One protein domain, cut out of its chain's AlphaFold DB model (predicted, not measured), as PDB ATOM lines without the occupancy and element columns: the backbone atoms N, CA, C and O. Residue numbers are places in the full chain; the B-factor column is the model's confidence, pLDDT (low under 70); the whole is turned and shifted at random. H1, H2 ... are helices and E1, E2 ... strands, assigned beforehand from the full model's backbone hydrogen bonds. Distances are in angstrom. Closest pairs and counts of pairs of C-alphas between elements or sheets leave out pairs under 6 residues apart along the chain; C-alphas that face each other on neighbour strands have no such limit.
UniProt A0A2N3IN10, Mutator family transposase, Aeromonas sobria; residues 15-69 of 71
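AT A GLANCE: This is residues 15 to 69 of the 71 residues of the protein "Mutator family transposase" of Aeromonas sobria (UniProt A0A2N3IN10). Picture an open, flat U: the two-stranded hairpin of E1 and E2 makes one arm, the single helix H1 makes the other, and the stretch with no named element, residues 34 to 46, is the bend that joins them at one end. The arms leave a gap between them, with residues 15 to 30 of H1 standing free, and residues 65 to 69 run on from E2 into the U toward its bend. The printed part has 55 residues with one named helix and two named strands, in the order H1, E1, E2; the sheet, order E1 - E2, is antiparallel, and the class is mixed, helices and strands. The whole is only just extended, close to loose, with a radius of gyration of the C-alphas of 15.3 A, and it spans 42 by 27 by 14 A.

HOW THE PARTS SIT: Start at the sheet, where E1, residues 47 to 54, and E2, residues 57 to 64, are antiparallel neighbours and form a hairpin, with 152 degrees between their N-to-C directions. Look at Cys 47 and Leu 64, whose C-alphas face each other at 4.5 A, then at Arg 53 and Val 58, whose C-alphas face each other at 4.3 A. Between the strands you will find N 50 and O 61 within hydrogen-bond range at 2.9 A, and N 48 and O 63 at 3.0 A. E1 bends by 56 degrees at residue 51. Now turn to H1, residues 15 to 33, which is apart from E2. H1 has a kink of 26 degrees near residue 24, and 13 of its 15 O i to N i+4 pairs are within hydrogen-bond range.

IN THESE COORDINATES: Find C-alpha 47 at (55.752, -34.243, -47.418); from there E1 runs 19.3 A to C-alpha 54. E2 runs 21.1 A from C-alpha 57 to C-alpha 64 at (51.317, -33.724, -46.710). For H1, find C-alpha 15 at (47.780, -28.656, -18.928); the helix runs 27.9 A to C-alpha 33.

THE WHOLE: The C-alphas of Thr 15 and Pro 41 are the two farthest apart, at 44.7 A. The printed part, residues 15 to 69, has no cut. The link from H1 to E1 is long, with 13 residues between them, and the link from E1 to E2 is tight, with 2. In the B-factor column of this model you will find a mean pLDDT of the printed part of 70.8, with residues 15 to 24, 32, 38, 55, 57 and 66 to 69 under 70.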
ATOM      1  N   THR A  15      49.234 -28.769 -18.779       58.31
ATOM      2  CA  THR A  15      47.780 -28.656 -18.928       58.31
ATOM      3  C   THR A  15      47.354 -27.322 -19.553       58.31
ATOM      4  O   THR A  15      46.479 -27.300 -20.416       58.31
ATOM      5  N   LEU A  16      47.989 -26.204 -19.183       58.50
ATOM      6  CA  LEU A  16      47.699 -24.889 -19.759       58.50
ATOM      7  C   LEU A  16      48.175 -24.800 -21.218       58.50
ATOM      8  O   LEU A  16      47.437 -24.296 -22.064       58.50
ATOM      9  N   VAL A  17      49.342 -25.370 -21.542       61.31
ATOM     10  CA  VAL A  17      49.823 -25.479 -22.935       61.31
ATOM     11  C   VAL A  17      48.883 -26.346 -23.771       61.31
ATOM     12  O   VAL A  17      48.544 -25.969 -24.892       61.31
ATOM     13  N   SER A  18      48.395 -27.467 -23.231       60.72
ATOM     14  CA  SER A  18      47.421 -28.324 -23.916       60.72
ATOM     15  C   SER A  18      46.108 -27.585 -24.201       60.72
ATOM     16  O   SER A  18      45.610 -27.626 -25.326       60.72
ATOM     17  N   ASN A  19      45.590 -26.831 -23.228       61.91
ATOM     18  CA  ASN A  19      44.359 -26.050 -23.382       61.91
ATOM     19  C   ASN A  19      44.507 -24.912 -24.406       61.91
ATOM     20  O   ASN A  19      43.583 -24.624 -25.169       61.91
ATOM     21  N   VAL A  20      45.670 -24.256 -24.450       61.16
ATOM     22  CA  VAL A  20      45.976 -23.239 -25.470       61.16
ATOM     23  C   VAL A  20      46.118 -23.889 -26.848       61.16
ATOM     24  O   VAL A  20      45.577 -23.370 -27.826       61.16
ATOM     25  N   THR A  21      46.765 -25.055 -26.926       61.59
ATOM     26  CA  THR A  21      46.930 -25.808 -28.179       61.59
ATOM     27  C   THR A  21      45.574 -26.204 -28.762       61.59
ATOM     28  O   THR A  21      45.356 -26.036 -29.959       61.59
ATOM     29  N   GLU A  22      44.613 -26.618 -27.932       62.81
ATOM     30  CA  GLU A  22      43.261 -26.967 -28.383       62.81
ATOM     31  C   GLU A  22      42.515 -25.792 -29.039       62.81
ATOM     32  O   GLU A  22      41.799 -25.964 -30.030       62.81
ATOM     33  N   ARG A  23      42.729 -24.563 -28.557       64.69
ATOM     34  CA  ARG A  23      42.136 -23.361 -29.168       64.69
ATOM     35  C   ARG A  23      42.712 -23.082 -30.557       64.69
ATOM     36  O   ARG A  23      41.967 -22.696 -31.459       64.69
ATOM     37  N   VAL A  24      44.007 -23.332 -30.747       66.50
ATOM     38  CA  VAL A  24      44.692 -23.155 -32.037       66.50
ATOM     39  C   VAL A  24      44.233 -24.201 -33.058       66.50
ATOM     40  O   VAL A  24      44.123 -23.889 -34.242       66.50
ATOM     41  N   ILE A  25      43.858 -25.412 -32.622       70.69
ATOM     42  CA  ILE A  25      43.361 -26.470 -33.520       70.69
ATOM     43  C   ILE A  25      42.164 -25.988 -34.350       70.69
ATOM     44  O   ILE A  25      42.104 -26.281 -35.546       70.69
ATOM     45  N   LYS A  26      41.230 -25.225 -33.768       73.31
ATOM     46  CA  LYS A  26      40.064 -24.694 -34.501       73.31
ATOM     47  C   LYS A  26      40.482 -23.743 -35.626       73.31
ATOM     48  O   LYS A  26      40.044 -23.908 -36.762       73.31
ATOM     49  N   GLN A  27      41.407 -22.828 -35.340       72.38
ATOM     50  CA  GLN A  27      41.949 -21.893 -36.332       72.38
ATOM     51  C   GLN A  27      42.737 -22.616 -37.433       72.38
ATOM     52  O   GLN A  27      42.628 -22.271 -38.609       72.38
ATOM     53  N   VAL A  28      43.483 -23.669 -37.081       73.25
ATOM     54  CA  VAL A  28      44.185 -24.521 -38.054       73.25
ATOM     55  C   VAL A  28      43.195 -25.225 -38.982       73.25
ATOM     56  O   VAL A  28      43.450 -25.321 -40.182       73.25
ATOM     57  N   HIS A  29      42.052 -25.691 -38.472       72.75
ATOM     58  CA  HIS A  29      41.008 -26.298 -39.304       72.75
ATOM     59  C   HIS A  29      40.392 -25.297 -40.282       72.75
ATOM     60  O   HIS A  29      40.200 -25.631 -41.450       72.75
ATOM     61  N   GLU A  30      40.107 -24.077 -39.837       75.75
ATOM     62  CA  GLU A  30      39.610 -23.011 -40.711       75.75
ATOM     63  C   GLU A  30      40.644 -22.633 -41.774       75.75
ATOM     64  O   GLU A  30      40.316 -22.544 -42.956       75.75
ATOM     65  N   TRP A  31      41.918 -22.502 -41.392       74.00
ATOM     66  CA  TRP A  31      43.018 -22.255 -42.326       74.00
ATOM     67  C   TRP A  31      43.156 -23.379 -43.363       74.00
ATOM     68  O   TRP A  31      43.288 -23.108 -44.558       74.00
ATOM     69  N   LYS A  32      43.013 -24.642 -42.936       69.00
ATOM     70  CA  LYS A  32      42.990 -25.817 -43.821       69.00
ATOM     71  C   LYS A  32      41.780 -25.879 -44.752       69.00
ATOM     72  O   LYS A  32      41.861 -26.614 -45.734       69.00
ATOM     73  N   LYS A  33      40.694 -25.148 -44.493       71.06
ATOM     74  CA  LYS A  33      39.470 -25.145 -45.318       71.06
ATOM     75  C   LYS A  33      39.383 -23.985 -46.309       71.06
ATOM     76  O   LYS A  33      38.454 -23.955 -47.108       71.06
ATOM     77  N   ARG A  34      40.329 -23.042 -46.288       74.88
ATOM     78  CA  ARG A  34      40.315 -21.895 -47.212       74.88
ATOM     79  C   ARG A  34      40.371 -22.377 -48.667       74.88
ATOM     80  O   ARG A  34      41.224 -23.238 -48.932       74.88
ATOM     81  N   PRO A  35      39.514 -21.852 -49.566       73.62
ATOM     82  CA  PRO A  35      39.493 -22.249 -50.968       73.62
ATOM     83  C   PRO A  35      40.844 -21.953 -51.622       73.62
ATOM     84  O   PRO A  35      41.519 -20.988 -51.266       73.62
ATOM     85  N   LEU A  36      41.252 -22.844 -52.520       71.19
ATOM     86  CA  LEU A  36      42.414 -22.666 -53.381       71.19
ATOM     87  C   LEU A  36      41.942 -21.955 -54.657       71.19
ATOM     88  O   LEU A  36      40.830 -22.227 -55.118       71.19
ATOM     89  N   ASP A  37      42.762 -21.077 -55.227       74.94
ATOM     90  CA  ASP A  37      42.456 -20.448 -56.513       74.94
ATOM     91  C   ASP A  37      42.489 -21.491 -57.647       74.94
ATOM     92  O   ASP A  37      43.186 -22.504 -57.556       74.94
ATOM     93  N   PRO A  38      41.727 -21.293 -58.734       69.62
ATOM     94  CA  PRO A  38      41.557 -22.319 -59.761       69.62
ATOM     95  C   PRO A  38      42.783 -22.542 -60.661       69.62
ATOM     96  O   PRO A  38      42.820 -23.545 -61.372       69.62
ATOM     97  N   LEU A  39      43.775 -21.642 -60.666       73.62
ATOM     98  CA  LEU A  39      44.926 -21.722 -61.570       73.62
ATOM     99  C   LEU A  39      46.251 -21.554 -60.822       73.62
ATOM    100  O   LEU A  39      46.582 -20.462 -60.369       73.62
ATOM    101  N   TYR A  40      47.043 -22.627 -60.787       71.19
ATOM    102  CA  TYR A  40      48.419 -22.623 -60.288       71.19
ATOM    103  C   TYR A  40      49.341 -23.307 -61.304       71.19
ATOM    104  O   TYR A  40      49.376 -24.536 -61.360       71.19
ATOM    105  N   PRO A  41      50.085 -22.541 -62.123       74.12
ATOM    106  CA  PRO A  41      50.970 -23.106 -63.143       74.12
ATOM    107  C   PRO A  41      52.094 -23.990 -62.580       74.12
ATOM    108  O   PRO A  41      52.568 -24.888 -63.268       74.12
ATOM    109  N   ILE A  42      52.524 -23.745 -61.336       76.00
ATOM    110  CA  ILE A  42      53.553 -24.525 -60.637       76.00
ATOM    111  C   ILE A  42      53.085 -24.753 -59.196       76.00
ATOM    112  O   ILE A  42      52.696 -23.806 -58.513       76.00
ATOM    113  N   VAL A  43      53.135 -26.004 -58.730       74.56
ATOM    114  CA  VAL A  43      52.733 -26.401 -57.373       74.56
ATOM    115  C   VAL A  43      53.880 -27.153 -56.705       74.56
ATOM    116  O   VAL A  43      54.353 -28.158 -57.231       74.56
ATOM    117  N   TYR A  44      54.294 -26.693 -55.525       72.75
ATOM    118  CA  TYR A  44      55.271 -27.387 -54.688       72.75
ATOM    119  C   TYR A  44      54.550 -28.206 -53.615       72.75
ATOM    120  O   TYR A  44      53.788 -27.661 -52.812       72.75
ATOM    121  N   LEU A  45      54.792 -29.519 -53.606       74.38
ATOM    122  CA  LEU A  45      54.357 -30.414 -52.538       74.38
ATOM    123  C   LEU A  45      55.515 -30.669 -51.575       74.38
ATOM    124  O   LEU A  45      56.594 -31.080 -51.993       74.38
ATOM    125  N   ASP A  46      55.249 -30.486 -50.286       78.56
ATOM    126  CA  ASP A  46      56.141 -30.884 -49.202       78.56
ATOM    127  C   ASP A  46      55.468 -31.987 -48.377       78.56
ATOM    128  O   ASP A  46      54.331 -31.837 -47.918       78.56
ATOM    129  N   CYS A  47      56.176 -33.101 -48.212       76.69
ATOM    130  CA  CYS A  47      55.752 -34.243 -47.418       76.69
ATOM    131  C   CYS A  47      56.792 -34.511 -46.335       76.69
ATOM    132  O   CYS A  47      57.930 -34.873 -46.633       76.69
ATOM    133  N   ILE A  48      56.363 -34.457 -45.077       79.12
ATOM    134  CA  ILE A  48      57.205 -34.800 -43.933       79.12
ATOM    135  C   ILE A  48      56.782 -36.174 -43.420       79.12
ATOM    136  O   ILE A  48      55.611 -36.406 -43.108       79.12
ATOM    137  N   VAL A  49      57.733 -37.103 -43.319       74.69
ATOM    138  CA  VAL A  49      57.495 -38.421 -42.719       74.69
ATOM    139  C   VAL A  49      57.764 -38.334 -41.223       74.69
ATOM    140  O   VAL A  49      58.890 -38.087 -40.797       74.69
ATOM    141  N   LEU A  50      56.728 -38.562 -40.421       78.38
ATOM    142  CA  LEU A  50      56.814 -38.564 -38.967       78.38
ATOM    143  C   LEU A  50      56.565 -39.971 -38.422       78.38
ATOM    144  O   LEU A  50      55.647 -40.680 -38.843       78.38
ATOM    145  N   LYS A  51      57.379 -40.363 -37.440       74.62
ATOM    146  CA  LYS A  51      57.154 -41.566 -36.635       74.62
ATOM    147  C   LYS A  51      56.125 -41.239 -35.566       74.62
ATOM    148  O   LYS A  51      56.446 -40.587 -34.577       74.62
ATOM    149  N   ILE A  52      54.891 -41.680 -35.774       76.56
ATOM    150  CA  ILE A  52      53.783 -41.426 -34.855       76.56
ATOM    151  C   ILE A  52      53.470 -42.721 -34.114       76.56
ATOM    152  O   ILE A  52      53.385 -43.793 -34.714       76.56
ATOM    153  N   ARG A  53      53.312 -42.634 -32.792       74.62
ATOM    154  CA  ARG A  53      52.844 -43.756 -31.979       74.62
ATOM    155  C   ARG A  53      51.321 -43.740 -31.956       74.62
ATOM    156  O   ARG A  53      50.724 -42.862 -31.345       74.62
ATOM    157  N   GLU A  54      50.704 -44.715 -32.603       74.81
ATOM    158  CA  GLU A  54      49.253 -44.889 -32.659       74.81
ATOM    159  C   GLU A  54      48.918 -46.309 -32.196       74.81
ATOM    160  O   GLU A  54      49.547 -47.273 -32.629       74.81
ATOM    161  N   ASN A  55      47.973 -46.451 -31.263       68.75
ATOM    162  CA  ASN A  55      47.542 -47.752 -30.732       68.75
ATOM    163  C   ASN A  55      48.715 -48.653 -30.294       68.75
ATOM    164  O   ASN A  55      48.807 -49.823 -30.658       68.75
ATOM    165  N   GLN A  56      49.645 -48.069 -29.526       71.00
ATOM    166  CA  GLN A  56      50.872 -48.692 -29.005       71.00
ATOM    167  C   GLN A  56      51.913 -49.130 -30.051       71.00
ATOM    168  O   GLN A  56      52.988 -49.584 -29.659       71.00
ATOM    169  N   ARG A  57      51.674 -48.916 -31.350       62.81
ATOM    170  CA  ARG A  57      52.626 -49.206 -32.432       62.81
ATOM    171  C   ARG A  57      53.188 -47.916 -33.024       62.81
ATOM    172  O   ARG A  57      52.482 -46.921 -33.156       62.81
ATOM    173  N   VAL A  58      54.476 -47.923 -33.362       72.75
ATOM    174  CA  VAL A  58      55.105 -46.810 -34.085       72.75
ATOM    175  C   VAL A  58      54.876 -47.035 -35.572       72.75
ATOM    176  O   VAL A  58      55.330 -48.034 -36.125       72.75
ATOM    177  N   ILE A  59      54.157 -46.116 -36.205       74.75
ATOM    178  CA  ILE A  59      53.826 -46.155 -37.627       74.75
ATOM    179  C   ILE A  59      54.462 -44.931 -38.285       74.75
ATOM    180  O   ILE A  59      54.395 -43.818 -37.759       74.75
ATOM    181  N   ASN A  60      55.085 -45.132 -39.445       74.25
ATOM    182  CA  ASN A  60      55.528 -44.024 -40.282       74.25
ATOM    183  C   ASN A  60      54.299 -43.444 -40.985       74.25
ATOM    184  O   ASN A  60      53.694 -44.116 -41.820       74.25
ATOM    185  N   LYS A  61      53.925 -42.211 -40.645       76.31
ATOM    186  CA  LYS A  61      52.866 -41.475 -41.334       76.31
ATOM    187  C   LYS A  61      53.487 -40.325 -42.115       76.31
ATOM    188  O   LYS A  61      54.298 -39.575 -41.576       76.31
ATOM    189  N   SER A  62      53.107 -40.186 -43.379       72.81
ATOM    190  CA  SER A  62      53.420 -39.001 -44.172       72.81
ATOM    191  C   SER A  62      52.361 -37.934 -43.917       72.81
ATOM    192  O   SER A  62      51.161 -38.171 -44.064       72.81
ATOM    193  N   LEU A  63      52.804 -36.752 -43.507       75.81
ATOM    194  CA  LEU A  63      51.971 -35.562 -43.465       75.81
ATOM    195  C   LEU A  63      52.277 -34.733 -44.703       75.81
ATOM    196  O   LEU A  63      53.384 -34.223 -44.864       75.81
ATOM    197  N   LEU A  64      51.275 -34.624 -45.572       74.06
ATOM    198  CA  LEU A  64      51.317 -33.724 -46.710       74.06
ATOM    199  C   LEU A  64      50.950 -32.317 -46.236       74.06
ATOM    200  O   LEU A  64      49.835 -32.084 -45.753       74.06
ATOM    201  N   ASN A  65      51.886 -31.382 -46.376       72.12
ATOM    202  CA  ASN A  65      51.605 -29.977 -46.142       72.12
ATOM    203  C   ASN A  65      50.714 -29.431 -47.260       72.12
ATOM    204  O   ASN A  65      50.784 -29.854 -48.416       72.12
ATOM    205  N   ARG A  66      49.857 -28.468 -46.904       69.94
ATOM    206  CA  ARG A  66      49.097 -27.709 -47.901       69.94
ATOM    207  C   ARG A  66      50.110 -27.077 -48.870       69.94
ATOM    208  O   ARG A  66      51.064 -26.470 -48.375       69.94
ATOM    209  N   PRO A  67      49.912 -27.181 -50.198       64.69
ATOM    210  CA  PRO A  67      50.813 -26.559 -51.154       64.69
ATOM    211  C   PRO A  67      50.955 -25.071 -50.842       64.69
ATOM    212  O   PRO A  67      49.958 -24.361 -50.686       64.69
ATOM    213  N   GLN A  68      52.196 -24.624 -50.668       62.69
ATOM    214  CA  GLN A  68      52.487 -23.214 -50.456       62.69
ATOM    215  C   GLN A  68      52.404 -22.535 -51.818       62.69
ATOM    216  O   GLN A  68      53.255 -22.760 -52.679       62.69
ATOM    217  N   PHE A  69      51.352 -21.750 -52.031       61.00
ATOM    218  CA  PHE A  69      51.250 -20.921 -53.224       61.00
ATOM    219  C   PHE A  69      52.211 -19.743 -53.069       61.00
ATOM    220  O   PHE A  69      52.107 -19.022 -52.068       61.00
TER     221      PHE A  69